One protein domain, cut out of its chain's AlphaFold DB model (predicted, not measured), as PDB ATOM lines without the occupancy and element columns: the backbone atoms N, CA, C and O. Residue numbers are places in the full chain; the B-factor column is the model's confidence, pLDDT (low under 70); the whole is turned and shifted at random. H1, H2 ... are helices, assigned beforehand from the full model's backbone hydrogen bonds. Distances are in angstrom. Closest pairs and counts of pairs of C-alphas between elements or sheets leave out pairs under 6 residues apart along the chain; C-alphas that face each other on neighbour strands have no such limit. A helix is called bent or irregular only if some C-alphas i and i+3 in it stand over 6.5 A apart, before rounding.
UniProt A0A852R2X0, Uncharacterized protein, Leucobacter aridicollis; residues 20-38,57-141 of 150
ATOM      1  N   VAL A  20      -7.203  41.626 196.986       84.50
ATOM      2  CA  VAL A  20      -6.652  40.576 197.854       84.50
ATOM      3  C   VAL A  20      -5.938  39.490 197.044       84.50
ATOM      4  O   VAL A  20      -4.899  38.981 197.455       84.50
ATOM      5  N   VAL A  21      -6.465  39.142 195.864       86.69
ATOM      6  CA  VAL A  21      -5.851  38.133 194.986       86.69
ATOM      7  C   VAL A  21      -4.528  38.647 194.426       86.69
ATOM      8  O   VAL A  21      -3.552  37.904 194.386       86.69
ATOM      9  N   VAL A  22      -4.470  39.923 194.036       86.12
ATOM     10  CA  VAL A  22      -3.240  40.547 193.528       86.12
ATOM     11  C   VAL A  22      -2.159  40.571 194.609       86.12
ATOM     12  O   VAL A  22      -1.027  40.165 194.359       86.12
ATOM     13  N   GLU A  23      -2.513  40.981 195.825       87.50
ATOM     14  CA  GLU A  23      -1.599  41.014 196.973       87.50
ATOM     15  C   GLU A  23      -1.081  39.617 197.335       87.50
ATOM     16  O   GLU A  23       0.115  39.447 197.581       87.50
ATOM     17  N   ALA A  24      -1.951  38.602 197.304       86.38
ATOM     18  CA  ALA A  24      -1.566  37.214 197.545       86.38
ATOM     19  C   ALA A  24      -0.595  36.692 196.472       86.38
ATOM     20  O   ALA A  24       0.398  36.046 196.802       86.38
ATOM     21  N   VAL A  25      -0.834  37.006 195.194       89.94
ATOM     22  CA  VAL A  25       0.085  36.640 194.103       89.94
ATOM     23  C   VAL A  25       1.447  37.304 194.296       89.94
ATOM     24  O   VAL A  25       2.469  36.630 194.184       89.94
ATOM     25  N   ILE A  26       1.482  38.594 194.640       90.31
ATOM     26  CA  ILE A  26       2.742  39.309 194.895       90.31
ATOM     27  C   ILE A  26       3.490  38.687 196.078       90.31
ATOM     28  O   ILE A  26       4.697  38.470 195.990       90.31
ATOM     29  N   ALA A  27       2.782  38.342 197.153       88.75
ATOM     30  CA  ALA A  27       3.371  37.681 198.311       88.75
ATOM     31  C   ALA A  27       3.983  36.316 197.962       88.75
ATOM     32  O   ALA A  27       5.082  36.006 198.416       88.75
ATOM     33  N   LEU A  28       3.316  35.522 197.121       92.00
ATOM     34  CA  LEU A  28       3.849  34.243 196.646       92.00
ATOM     35  C   LEU A  28       5.076  34.427 195.746       92.00
ATOM     36  O   LEU A  28       6.045  33.680 195.877       92.00
ATOM     37  N   VAL A  29       5.067  35.432 194.869       90.19
ATOM     38  CA  VAL A  29       6.228  35.769 194.028       90.19
ATOM     39  C   VAL A  29       7.407  36.219 194.885       90.19
ATOM     40  O   VAL A  29       8.529  35.776 194.650       90.19
ATOM     41  N   ALA A  30       7.164  37.046 195.904       86.38
ATOM     42  CA  ALA A  30       8.184  37.461 196.858       86.38
ATOM     43  C   ALA A  30       8.759  36.262 197.618       86.38
ATOM     44  O   ALA A  30       9.973  36.109 197.684       86.38
ATOM     45  N   ALA A  31       7.900  35.375 198.121       85.88
ATOM     46  CA  ALA A  31       8.309  34.159 198.817       85.88
ATOM     47  C   ALA A  31       9.179  33.257 197.938       85.88
ATOM     48  O   ALA A  31      10.224  32.779 198.378       85.88
ATOM     49  N   TRP A  32       8.770  33.056 196.684       88.25
ATOM     50  CA  TRP A  32       9.527  32.269 195.718       88.25
ATOM     51  C   TRP A  32      10.864  32.928 195.368       88.25
ATOM     52  O   TRP A  32      11.900  32.270 195.415       88.25
ATOM     53  N   GLY A  33      10.868  34.233 195.093       84.62
ATOM     54  CA  GLY A  33      12.090  34.991 194.828       84.62
ATOM     55  C   GLY A  33      13.059  34.945 196.007       84.62
ATOM     56  O   GLY A  33      14.239  34.670 195.825       84.62
ATOM     57  N   SER A  34      12.558  35.128 197.227       80.06
ATOM     58  CA  SER A  34      13.350  35.016 198.447       80.06
ATOM     59  C   SER A  34      13.903  33.609 198.632       80.06
ATOM     60  O   SER A  34      15.078  33.471 198.945       80.06
ATOM     61  N   TRP A  35      13.110  32.564 198.380       81.81
ATOM     62  CA  TRP A  35      13.583  31.179 198.441       81.81
ATOM     63  C   TRP A  35      14.771  30.929 197.504       81.81
ATOM     64  O   TRP A  35      15.752  30.314 197.913       81.81
ATOM     65  N   LEU A  36      14.696  31.399 196.254       83.19
ATOM     66  CA  LEU A  36      15.738  31.172 195.240       83.19
ATOM     67  C   LEU A  36      17.079  31.822 195.587       83.19
ATOM     68  O   LEU A  36      18.122  31.385 195.108       83.19
ATOM     69  N   VAL A  37      17.040  32.880 196.389       81.00
ATOM     70  CA  VAL A  37      18.208  33.682 196.751       81.00
ATOM     71  C   VAL A  37      18.807  33.213 198.085       81.00
ATOM     72  O   VAL A  37      19.851  33.695 198.505       81.00
ATOM     73  N   ILE A  38      18.201  32.237 198.763       72.88
ATOM     74  CA  ILE A  38      18.713  31.715 200.033       72.88
ATOM     75  C   ILE A  38      19.482  30.413 199.776       72.88
ATOM     76  O   ILE A  38      18.926  29.479 199.195       72.88
ATOM     77  N   LEU A  57      16.452  30.785 210.591       69.31
ATOM     78  CA  LEU A  57      15.352  30.362 209.725       69.31
ATOM     79  C   LEU A  57      15.922  29.680 208.481       69.31
ATOM     80  O   LEU A  57      16.676  30.273 207.715       69.31
ATOM     81  N   GLY A  58      15.536  28.423 208.265       73.69
ATOM     82  CA  GLY A  58      15.824  27.745 207.004       73.69
ATOM     83  C   GLY A  58      15.124  28.429 205.817       73.69
ATOM     84  O   GLY A  58      14.199  29.223 206.029       73.69
ATOM     85  N   PRO A  59      15.490  28.079 204.570       76.75
ATOM     86  CA  PRO A  59      14.930  28.692 203.359       76.75
ATOM     87  C   PRO A  59      13.399  28.724 203.342       76.75
ATOM     88  O   PRO A  59      12.790  29.742 203.016       76.75
ATOM     89  N   PHE A  60      12.773  27.637 203.803       81.88
ATOM     90  CA  PHE A  60      11.320  27.538 203.900       81.88
ATOM     91  C   PHE A  60      10.699  28.512 204.879       81.88
ATOM     92  O   PHE A  60       9.726  29.188 204.548       81.88
ATOM     93  N   GLY A  61      11.259  28.604 206.079       80.69
ATOM     94  CA  GLY A  61      10.708  29.502 207.074       80.69
ATOM     95  C   GLY A  61      10.874  30.964 206.662       80.69
ATOM     96  O   GLY A  61       9.951  31.748 206.856       80.69
ATOM     97  N   PHE A  62      11.990  31.327 206.023       81.50
ATOM     98  CA  PHE A  62      12.162  32.682 205.496       81.50
ATOM     99  C   PHE A  62      11.159  32.990 204.384       81.50
ATOM    100  O   PHE A  62      10.514  34.033 204.425       81.50
ATOM    101  N   ALA A  63      10.984  32.086 203.414       84.44
ATOM    102  CA  ALA A  63      10.011  32.270 202.338       84.44
ATOM    103  C   ALA A  63       8.584  32.430 202.885       84.44
ATOM    104  O   ALA A  63       7.837  33.289 202.419       84.44
ATOM    105  N   LEU A  64       8.226  31.662 203.919       85.94
ATOM    106  CA  LEU A  64       6.939  31.791 204.599       85.94
ATOM    107  C   LEU A  64       6.792  33.157 205.287       85.94
ATOM    108  O   LEU A  64       5.760  33.808 205.133       85.94
ATOM    109  N   VAL A  65       7.818  33.616 206.009       85.12
ATOM    110  CA  VAL A  65       7.815  34.942 206.649       85.12
ATOM    111  C   VAL A  65       7.714  36.049 205.600       85.12
ATOM    112  O   VAL A  65       6.880  36.942 205.744       85.12
ATOM    113  N   ALA A  66       8.487  35.968 204.517       86.62
ATOM    114  CA  ALA A  66       8.423  36.912 203.408       86.62
ATOM    115  C   ALA A  66       7.019  36.950 202.788       86.62
ATOM    116  O   ALA A  66       6.497  38.040 202.555       86.62
ATOM    117  N   ALA A  67       6.369  35.793 202.602       86.19
ATOM    118  CA  ALA A  67       4.991  35.713 202.115       86.19
ATOM    119  C   ALA A  67       4.021  36.432 203.063       86.19
ATOM    120  O   ALA A  67       3.288  37.334 202.656       86.19
ATOM    121  N   VAL A  68       4.037  36.054 204.345       89.38
ATOM    122  CA  VAL A  68       3.097  36.564 205.349       89.38
ATOM    123  C   VAL A  68       3.284  38.063 205.554       89.38
ATOM    124  O   VAL A  68       2.303  38.800 205.553       89.38
ATOM    125  N   VAL A  69       4.524  38.536 205.682       87.75
ATOM    126  CA  VAL A  69       4.808  39.960 205.884       87.75
ATOM    127  C   VAL A  69       4.455  40.761 204.635       87.75
ATOM    128  O   VAL A  69       3.786  41.784 204.759       87.75
ATOM    129  N   THR A  70       4.838  40.298 203.441       90.00
ATOM    130  CA  THR A  70       4.485  40.977 202.182       90.00
ATOM    131  C   THR A  70       2.975  41.116 202.029       90.00
ATOM    132  O   THR A  70       2.494  42.189 201.674       90.00
ATOM    133  N   PHE A  71       2.227  40.058 202.350       90.44
ATOM    134  CA  PHE A  71       0.774  40.075 202.272       90.44
ATOM    135  C   PHE A  71       0.149  40.966 203.350       90.44
ATOM    136  O   PHE A  71      -0.521  41.940 203.028       90.44
ATOM    137  N   VAL A  72       0.386  40.672 204.631       91.12
ATOM    138  CA  VAL A  72      -0.297  41.341 205.751       91.12
ATOM    139  C   VAL A  72       0.105  42.808 205.847       91.12
ATOM    140  O   VAL A  72      -0.759  43.679 205.929       91.12
ATOM    141  N   MET A  73       1.408  43.098 205.815       89.12
ATOM    142  CA  MET A  73       1.886  44.475 205.918       89.12
ATOM    143  C   MET A  73       1.604  45.248 204.626       89.12
ATOM    144  O   MET A  73       1.234  46.417 204.690       89.12
ATOM    145  N   GLY A  74       1.706  44.599 203.460       87.19
ATOM    146  CA  GLY A  74       1.373  45.218 202.175       87.19
ATOM    147  C   GLY A  74      -0.091  45.623 202.118       87.19
ATOM    148  O   GLY A  74      -0.390  46.780 201.829       87.19
ATOM    149  N   HIS A  75      -0.984  44.710 202.499       88.88
ATOM    150  CA  HIS A  75      -2.416  44.971 202.606       88.88
ATOM    151  C   HIS A  75      -2.720  46.084 203.613       88.88
ATOM    152  O   HIS A  75      -3.475  47.010 203.316       88.88
ATOM    153  N   PHE A  76      -2.099  46.043 204.797       91.12
ATOM    154  CA  PHE A  76      -2.289  47.078 205.810       91.12
ATOM    155  C   PHE A  76      -1.888  48.466 205.295       91.12
ATOM    156  O   PHE A  76      -2.655  49.415 205.455       91.12
ATOM    157  N   ILE A  77      -0.727  48.592 204.642       87.31
ATOM    158  CA  ILE A  77      -0.276  49.861 204.056       87.31
ATOM    159  C   ILE A  77      -1.241  50.309 202.956       87.31
ATOM    160  O   ILE A  77      -1.631  51.475 202.949       87.31
ATOM    161  N   THR A  78      -1.670  49.404 202.072       87.50
ATOM    162  CA  THR A  78      -2.671  49.693 201.035       87.50
ATOM    163  C   THR A  78      -3.946  50.283 201.643       87.50
ATOM    164  O   THR A  78      -4.377  51.366 201.243       87.50
ATOM    165  N   VAL A  79      -4.536  49.612 202.638       87.88
ATOM    166  CA  VAL A  79      -5.775  50.056 203.298       87.88
ATOM    167  C   VAL A  79      -5.560  51.371 204.045       87.88
ATOM    168  O   VAL A  79      -6.387  52.280 203.956       87.88
ATOM    169  N   PHE A  80      -4.438  51.503 204.752       88.06
ATOM    170  CA  PHE A  80      -4.105  52.716 205.489       88.06
ATOM    171  C   PHE A  80      -3.956  53.917 204.551       88.06
ATOM    172  O   PHE A  80      -4.577  54.954 204.786       88.06
ATOM    173  N   VAL A  81      -3.196  53.779 203.464       85.75
ATOM    174  CA  VAL A  81      -3.019  54.840 202.467       85.75
ATOM    175  C   VAL A  81      -4.358  55.187 201.830       85.75
ATOM    176  O   VAL A  81      -4.718  56.362 201.825       85.75
ATOM    177  N   ALA A  82      -5.139  54.191 201.405       86.88
ATOM    178  CA  ALA A  82      -6.468  54.416 200.844       86.88
ATOM    179  C   ALA A  82      -7.382  55.188 201.812       86.88
ATOM    180  O   ALA A  82      -8.066  56.121 201.393       86.88
ATOM    181  N   SER A  83      -7.335  54.877 203.112       87.81
ATOM    182  CA  SER A  83      -8.125  55.579 204.137       87.81
ATOM    183  C   SER A  83      -7.709  57.039 204.353       87.81
ATOM    184  O   SER A  83      -8.518  57.850 204.803       87.81
ATOM    185  N   ARG A  84      -6.452  57.389 204.048       87.50
ATOM    186  CA  ARG A  84      -5.886  58.727 204.279       87.50
ATOM    187  C   ARG A  84      -5.899  59.614 203.042       87.50
ATOM    188  O   ARG A  84      -6.042  60.823 203.184       87.50
ATOM    189  N   THR A  85      -5.718  59.036 201.861       82.56
ATOM    190  CA  THR A  85      -5.528  59.781 200.606       82.56
ATOM    191  C   THR A  85      -6.670  59.586 199.613       82.56
ATOM    192  O   THR A  85      -6.740  60.315 198.629       82.56
ATOM    193  N   GLY A  86      -7.549  58.600 199.833       78.06
ATOM    194  CA  GLY A  86      -8.569  58.190 198.862       78.06
ATOM    195  C   GLY A  86      -8.006  57.433 197.653       78.06
ATOM    196  O   GLY A  86      -8.757  57.093 196.741       78.06
ATOM    197  N   PHE A  87      -6.698  57.154 197.624       76.75
ATOM    198  CA  PHE A  87      -6.024  56.484 196.513       76.75
ATOM    199  C   PHE A  87      -6.021  54.963 196.720       76.75
ATOM    200  O   PHE A  87      -5.444  54.466 197.684       76.75
ATOM    201  N   SER A  88      -6.648  54.205 195.818       74.62
ATOM    202  CA  SER A  88      -6.909  52.763 195.984       74.62
ATOM    203  C   SER A  88      -5.939  51.844 195.226       74.62
ATOM    204  O   SER A  88      -6.300  50.737 194.825       74.62
ATOM    205  N   TRP A  89      -4.695  52.276 194.998       80.44
ATOM    206  CA  TRP A  89      -3.697  51.423 194.344       80.44
ATOM    207  C   TRP A  89      -3.223  50.323 195.290       80.44
ATOM    208  O   TRP A  89      -2.555  50.597 196.281       80.44
ATOM    209  N   THR A  90      -3.549  49.076 194.958       83.25
ATOM    210  CA  THR A  90      -3.393  47.942 195.882       83.25
ATOM    211  C   THR A  90      -2.082  47.181 195.768       83.25
ATOM    212  O   THR A  90      -1.727  46.413 196.651       83.25
ATOM    213  N   TRP A  91      -1.330  47.402 194.697       84.00
ATOM    214  CA  TRP A  91      -0.098  46.674 194.404       84.00
ATOM    215  C   TRP A  91       1.220  47.356 194.836       84.00
ATOM    216  O   TRP A  91       2.169  46.612 195.087       84.00
ATOM    217  N   PRO A  92       1.358  48.698 194.970       88.00
ATOM    218  CA  PRO A  92       2.666  49.310 195.242       88.00
ATOM    219  C   PRO A  92       3.289  48.884 196.575       88.00
ATOM    220  O   PRO A  92       4.482  48.594 196.633       88.00
ATOM    221  N   ALA A  93       2.488  48.814 197.643       87.12
ATOM    222  CA  ALA A  93       2.965  48.423 198.968       87.12
ATOM    223  C   ALA A  93       3.408  46.947 199.047       87.12
ATOM    224  O   ALA A  93       4.538  46.699 199.475       87.12
ATOM    225  N   PRO A  94       2.604  45.965 198.592       88.69
ATOM    226  CA  PRO A  94       3.052  44.576 198.518       88.69
ATOM    227  C   PRO A  94       4.282  44.397 197.624       88.69
ATOM    228  O   PRO A  94       5.194  43.663 197.990       88.69
ATOM    229  N   VAL A  95       4.361  45.084 196.475       90.56
ATOM    230  CA  VAL A  95       5.546  44.995 195.601       90.56
ATOM    231  C   VAL A  95       6.790  45.511 196.319       90.56
ATOM    232  O   VAL A  95       7.823  44.849 196.289       90.56
ATOM    233  N   ALA A  96       6.697  46.654 196.999       91.44
ATOM    234  CA  ALA A  96       7.813  47.221 197.750       91.44
ATOM    235  C   ALA A  96       8.324  46.272 198.844       91.44
ATOM    236  O   ALA A  96       9.533  46.090 198.984       91.44
ATOM    237  N   LEU A  97       7.414  45.626 199.579       88.62
ATOM    238  CA  LEU A  97       7.774  44.631 200.592       88.62
ATOM    239  C   LEU A  97       8.360  43.361 199.975       88.62
ATOM    240  O   LEU A  97       9.335  42.824 200.496       88.62
ATOM    241  N   GLY A  98       7.814  42.908 198.848       87.31
ATOM    242  CA  GLY A  98       8.359  41.765 198.129       87.31
ATOM    243  C   GLY A  98       9.788  42.020 197.653       87.31
ATOM    244  O   GLY A  98      10.679  41.207 197.893       87.31
ATOM    245  N   VAL A  99      10.034  43.190 197.056       91.38
ATOM    246  CA  VAL A  99      11.379  43.618 196.649       91.38
ATOM    247  C   VAL A  99      12.305  43.728 197.853       91.38
ATOM    248  O   VAL A  99      13.434  43.253 197.778       91.38
ATOM    249  N   PHE A 100      11.838  44.302 198.963       90.19
ATOM    250  CA  PHE A 100      12.612  44.386 200.199       90.19
ATOM    251  C   PHE A 100      13.108  43.004 200.648       90.19
ATOM    252  O   PHE A 100      14.303  42.836 200.879       90.19
ATOM    253  N   TRP A 101      12.228  42.001 200.718       87.31
ATOM    254  CA  TRP A 101      12.598  40.660 201.182       87.31
ATOM    255  C   TRP A 101      13.551  39.934 200.232       87.31
ATOM    256  O   TRP A 101      14.495  39.282 200.681       87.31
ATOM    257  N   VAL A 102      13.341  40.058 198.920       87.25
ATOM    258  CA  VAL A 102      14.240  39.472 197.914       87.25
ATOM    259  C   VAL A 102      15.611  40.154 197.950       87.25
ATOM    260  O   VAL A 102      16.643  39.483 197.949       87.25
ATOM    261  N   ALA A 103      15.634  41.485 198.026       87.69
ATOM    262  CA  ALA A 103      16.865  42.265 198.060       87.69
ATOM    263  C   ALA A 103      17.645  42.049 199.355       87.69
ATOM    264  O   ALA A 103      18.863  41.927 199.310       87.69
ATOM    265  N   GLN A 104      16.963  41.944 200.497       84.94
ATOM    266  CA  GLN A 104      17.603  41.632 201.770       84.94
ATOM    267  C   GLN A 104      18.345  40.294 201.684       84.94
ATOM    268  O   GLN A 104      19.527  40.241 202.033       84.94
ATOM    269  N   ALA A 105      17.692  39.251 201.160       82.12
ATOM    270  CA  ALA A 105      18.311  37.939 201.003       82.12
ATOM    271  C   ALA A 105      19.516  38.011 200.047       82.12
ATOM    272  O   ALA A 105      20.596  37.503 200.355       82.12
ATOM    273  N   GLY A 106      19.370  38.724 198.926       83.44
ATOM    274  CA  GLY A 106      20.446  38.904 197.946       83.44
ATOM    275  C   GLY A 106      21.629  39.711 198.474       83.44
ATOM    276  O   GLY A 106      22.779  39.393 198.185       83.44
ATOM    277  N   PHE A 107      21.378  40.730 199.290       84.88
ATOM    278  CA  PHE A 107      22.429  41.543 199.891       84.88
ATOM    279  C   PHE A 107      23.203  40.793 200.974       84.88
ATOM    280  O   PHE A 107      24.414  40.986 201.106       84.88
ATOM    281  N   GLN A 108      22.540  39.902 201.708       77.62
ATOM    282  CA  GLN A 108      23.218  39.003 202.639       77.62
ATOM    283  C   GLN A 108      24.156  38.035 201.909       77.62
ATOM    284  O   GLN A 108      25.288  37.848 202.355       77.62
ATOM    285  N   LEU A 109      23.750  37.501 200.750       77.00
ATOM    286  CA  LEU A 109      24.614  36.636 199.935       77.00
ATOM    287  C   LEU A 109      25.925  37.307 199.503       77.00
ATOM    288  O   LEU A 109      26.958  36.649 199.445       77.00
ATOM    289  N   ILE A 110      25.891  38.604 199.190       82.75
ATOM    290  CA  ILE A 110      27.081  39.346 198.738       82.75
ATOM    291  C   ILE A 110      27.898  39.947 199.893       82.75
ATOM    292  O   ILE A 110      28.807  40.738 199.654       82.75
ATOM    293  N   GLY A 111      27.593  39.581 201.143       75.94
ATOM    294  CA  GLY A 111      28.406  39.939 202.307       75.94
ATOM    295  C   GLY A 111      28.175  41.348 202.860       75.94
ATOM    296  O   GLY A 111      29.009  41.843 203.615       75.94
ATOM    297  N   LEU A 112      27.050  42.002 202.538       75.00
ATOM    298  CA  LEU A 112      26.725  43.331 203.088       75.00
ATOM    299  C   LEU A 112      26.370  43.305 204.585       75.00
ATOM    300  O   LEU A 112      26.310  44.365 205.210       75.00
ATOM    301  N   GLY A 113      26.119  42.125 205.165       73.44
ATOM    302  CA  GLY A 113      25.853  41.950 206.594       73.44
ATOM    303  C   GLY A 113      24.782  42.919 207.103       73.44
ATOM    304  O   GLY A 113      23.669  42.954 206.583       73.44
ATOM    305  N   ALA A 114      25.135  43.753 208.084       68.62
ATOM    306  CA  ALA A 114      24.274  44.789 208.670       68.62
ATOM    307  C   ALA A 114      23.657  45.751 207.647       68.62
ATOM    308  O   ALA A 114      22.488  46.129 207.741       68.62
ATOM    309  N   ALA A 115      24.450  46.144 206.649       79.00
ATOM    310  CA  ALA A 115      24.056  47.145 205.669       79.00
ATOM    311  C   ALA A 115      22.984  46.620 204.703       79.00
ATOM    312  O   ALA A 115      22.296  47.421 204.070       79.00
ATOM    313  N   SER A 116      22.802  45.294 204.613       79.31
ATOM    314  CA  SER A 116      21.793  44.664 203.751       79.31
ATOM    315  C   SER A 116      20.382  45.171 204.050       79.31
ATOM    316  O   SER A 116      19.632  45.457 203.123       79.31
ATOM    317  N   PHE A 117      20.039  45.355 205.330       80.56
ATOM    318  CA  PHE A 117      18.723  45.835 205.741       80.56
ATOM    319  C   PHE A 117      18.493  47.284 205.299       80.56
ATOM    320  O   PHE A 117      17.438  47.605 204.754       80.56
ATOM    321  N   GLY A 118      19.499  48.149 205.476       83.69
ATOM    322  CA  GLY A 118      19.431  49.548 205.051       83.69
ATOM    323  C   GLY A 118      19.277  49.688 203.536       83.69
ATOM    324  O   GLY A 118      18.395  50.407 203.068       83.69
ATOM    325  N   TRP A 119      20.075  48.946 202.762       86.94
ATOM    326  CA  TRP A 119      19.993  48.953 201.298       86.94
ATOM    327  C   TRP A 119      18.696  48.338 200.771       86.94
ATOM    328  O   TRP A 119      18.085  48.893 199.858       86.94
ATOM    329  N   ALA A 120      18.239  47.232 201.362       87.00
ATOM    330  CA  ALA A 120      16.957  46.626 201.011       87.00
ATOM    331  C   ALA A 120      15.796  47.576 201.322       87.00
ATOM    332  O   ALA A 120      14.888  47.724 200.504       87.00
ATOM    333  N   GLY A 121      15.848  48.265 202.465       86.50
ATOM    334  CA  GLY A 121      14.878  49.290 202.845       86.50
ATOM    335  C   GLY A 121      14.837  50.439 201.839       86.50
ATOM    336  O   GLY A 121      13.765  50.786 201.348       86.50
ATOM    337  N   ALA A 122      16.001  50.979 201.470       90.56
ATOM    338  CA  ALA A 122      16.104  52.038 200.465       90.56
ATOM    339  C   ALA A 122      15.521  51.605 199.110       90.56
ATOM    340  O   ALA A 122      14.780  52.367 198.484       90.56
ATOM    341  N   LEU A 123      15.796  50.369 198.682       92.81
ATOM    342  CA  LEU A 123      15.248  49.822 197.444       92.81
ATOM    343  C   LEU A 123      13.727  49.637 197.520       92.81
ATOM    344  O   LEU A 123      13.023  50.025 196.591       92.81
ATOM    345  N   GLY A 124      13.208  49.112 198.633       90.06
ATOM    346  CA  GLY A 124      11.769  48.980 198.863       90.06
ATOM    347  C   GLY A 124      11.051  50.330 198.796       90.06
ATOM    348  O   GLY A 124      10.050  50.466 198.094       90.06
ATOM    349  N   VAL A 125      11.605  51.361 199.441       91.69
ATOM    350  CA  VAL A 125      11.080  52.736 199.374       91.69
ATOM    351  C   VAL A 125      11.106  53.265 197.939       91.69
ATOM    352  O   VAL A 125      10.101  53.792 197.461       91.69
ATOM    353  N   ALA A 126      12.215  53.090 197.218       92.12
ATOM    354  CA  ALA A 126      12.310  53.505 195.820       92.12
ATOM    355  C   ALA A 126      11.253  52.807 194.944       92.12
ATOM    356  O   ALA A 126      10.578  53.468 194.156       92.12
ATOM    357  N   CYS A 127      11.050  51.499 195.125       92.06
ATOM    358  CA  CYS A 127      10.020  50.730 194.425       92.06
ATOM    359  C   CYS A 127       8.599  51.176 194.775       92.06
ATOM    360  O   CYS A 127       7.743  51.190 193.892       92.06
ATOM    361  N   TYR A 128       8.348  51.579 196.021       89.19
ATOM    362  CA  TYR A 128       7.057  52.133 196.419       89.19
ATOM    363  C   TYR A 128       6.764  53.459 195.707       89.19
ATOM    364  O   TYR A 128       5.647  53.669 195.243       89.19
ATOM    365  N   PHE A 129       7.758  54.347 195.585       89.62
ATOM    366  CA  PHE A 129       7.574  55.678 194.993       89.62
ATOM    367  C   PHE A 129       7.689  55.723 193.464       89.62
ATOM    368  O   PHE A 129       7.134  56.632 192.838       89.62
ATOM    369  N   ALA A 130       8.358  54.752 192.841       90.25
ATOM    370  CA  ALA A 130       8.557  54.704 191.391       90.25
ATOM    371  C   ALA A 130       7.261  54.864 190.559       90.25
ATOM    372  O   ALA A 130       7.277  55.634 189.596       90.25
ATOM    373  N   PRO A 131       6.121  54.244 190.924       86.88
ATOM    374  CA  PRO A 131       4.866  54.386 190.184       86.88
ATOM    375  C   PRO A 131       4.264  55.797 190.248       86.88
ATOM    376  O   PRO A 131       3.529  56.194 189.345       86.88
ATOM    377  N   PHE A 132       4.583  56.569 191.291       84.25
ATOM    378  CA  PHE A 132       4.067  57.926 191.502       84.25
ATOM    379  C   PHE A 132       4.896  58.993 190.778       84.25
ATOM    380  O   PHE A 132       4.419  60.101 190.529       84.25
ATOM    381  N   TRP A 133       6.129  58.666 190.389       84.81
ATOM    382  CA  TRP A 133       7.051  59.597 189.740       84.81
ATOM    383  C   TRP A 133       6.501  60.248 188.454       84.81
ATOM    384  O   TRP A 133       6.603  61.472 188.320       84.81
ATOM    385  N   PRO A 134       5.861  59.516 187.515       85.12
ATOM    386  CA  PRO A 134       5.290  60.128 186.317       85.12
ATOM    387  C   PRO A 134       4.124  61.071 186.635       85.12
ATOM    388  O   PRO A 134       3.952  62.081 185.955       85.12
ATOM    389  N   MET A 135       3.331  60.763 187.668       79.38
ATOM    390  CA  MET A 135       2.212  61.606 188.103       79.38
ATOM    391  C   MET A 135       2.709  62.923 188.693       79.38
ATOM    392  O   MET A 135       2.221  63.984 188.306       79.38
ATOM    393  N   LEU A 136       3.732  62.865 189.549       79.12
ATOM    394  CA  LEU A 136       4.369  64.055 190.115       79.12
ATOM    395  C   LEU A 136       4.935  64.964 189.017       79.12
ATOM    396  O   LEU A 136       4.711  66.173 189.046       79.12
ATOM    397  N   ARG A 137       5.590  64.387 188.000       85.62
ATOM    398  CA  ARG A 137       6.102  65.160 186.857       85.62
ATOM    399  C   ARG A 137       4.998  65.835 186.045       85.62
ATOM    400  O   ARG A 137       5.187  66.961 185.598       85.62
ATOM    401  N   ARG A 138       3.856  65.167 185.846       81.69
ATOM    402  CA  ARG A 138       2.715  65.745 185.114       81.69
ATOM    403  C   ARG A 138       2.072  66.897 185.884       81.69
ATOM    404  O   ARG A 138       1.834  67.940 185.294       81.69
ATOM    405  N   ALA A 139       1.875  66.743 187.193       76.19
ATOM    406  CA  ALA A 139       1.327  67.805 188.039       76.19
ATOM    407  C   ALA A 139       2.213  69.067 188.045       76.19
ATOM    408  O   ALA A 139       1.706  70.184 187.993       76.19
ATOM    409  N   GLN A 140       3.538  68.893 188.048       77.81
ATOM    410  CA  GLN A 140       4.490  70.006 187.960       77.81
ATOM    411  C   GLN A 140       4.466  70.730 186.608       77.81
ATOM    412  O   GLN A 140       4.755  71.921 186.564       77.81
ATOM    413  N   ALA A 141       4.150  70.025 185.517       74.88
ATOM    414  CA  ALA A 141       4.024  70.636 184.198       74.88
ATOM    415  C   ALA A 141       2.757  71.502 184.116       74.88
ATOM    416  O   ALA A 141       2.847  72.668 183.761       74.88
TER     417      ALA A 141
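What this domain is: This is residues 20 to 38 and 57 to 141 of the 150 residues of an uncharacterized protein of Leucobacter aridicollis (UniProt A0A852R2X0). Three helices, H1, H2 and H3, pack on one another as an up-and-down bundle, and the first arm of a bent fourth helix, H4a, packs on H3 away from H1 and H2. H3 is in the middle, and the end of the second arm, residues 133 to 141 of H4b, sticks out past the body. The printed part has 104 residues with four named helices, in the order H1, H2, H3, H4, and no named strand; the class is all helix. The whole is compact, with a radius of gyration of the C-alphas of 14.5 A, yet elongated in outline, spanning 46 by 28 by 18 A.

Where its parts are: Find C-alpha 20 at (-6.652, 40.576, 197.854); from there H1, residues 20 to 37, runs 25.8 A to C-alpha 37 at (18.208, 33.682, 196.751). After the cut, H2 takes residues 59 to 85 and is 37.3 A long. H3 takes residues 92 to 109, 25.8 A. H4, residues 115 to 141, was assigned as one helix by its hydrogen bonds but is bent: C-alphas 128 and 131 are 7.0 A apart. Its arms are H4a, residues 115 to 128, 20.0 A, and H4b, residues 131 to 141, 17.3 A, ending at C-alpha 141, (4.024, 70.636, 184.198). H4b is itself irregular, with C-alphas 131 and 134 6.9 A apart.

How they stand to each other: Begin with the bundle of H1, H2 and H3, up and down, each helix running against the one before it. H1 and H2 touch, closest at the C-alphas of Ala 31 and Ala 63, 4.3 A, at a steep tilt of 37 degrees, only just past shallow. H1 touches H3 at Ala 30 and Gly 98, their closest C-alphas, 4.5 A, the same way at a shallow tilt of 8 degrees. H2 and H3 form a helical hairpin at a shallow tilt of 33 degrees, only just short of steep; H2 touches H3 with residues 66 to 78 alone, and the closest C-alphas, Gly 74 and Pro 94, are 4.1 A apart. H3 is the hub, touching three helices. H3 and H4a form another helical hairpin, at a shallow tilt of 25 degrees, with the C-alphas of Ala 96 and Gly 124 closest at 4.5 A. H4a is apart from H1 and H2. H4b stands at a steep tilt of 55 degrees to H4a and touches no helix. In H1, H2, H3 and H4a every O i to N i+4 pair is within hydrogen-bond range; in H4b 6 of 7 are.

The domain as a whole: The two farthest C-alphas, Gly 58 and Ala 141, are 50.0 A apart. Residues 39 to 56 are not printed; C-alphas 38 and 57 are 10.3 A apart across this cut, which lies in the link from H1 to H2. The link from H2 to H3 is short and that from H3 to H4 tight. Mean pLDDT of the printed part is 84.7; residues 57 and 114 are under 70.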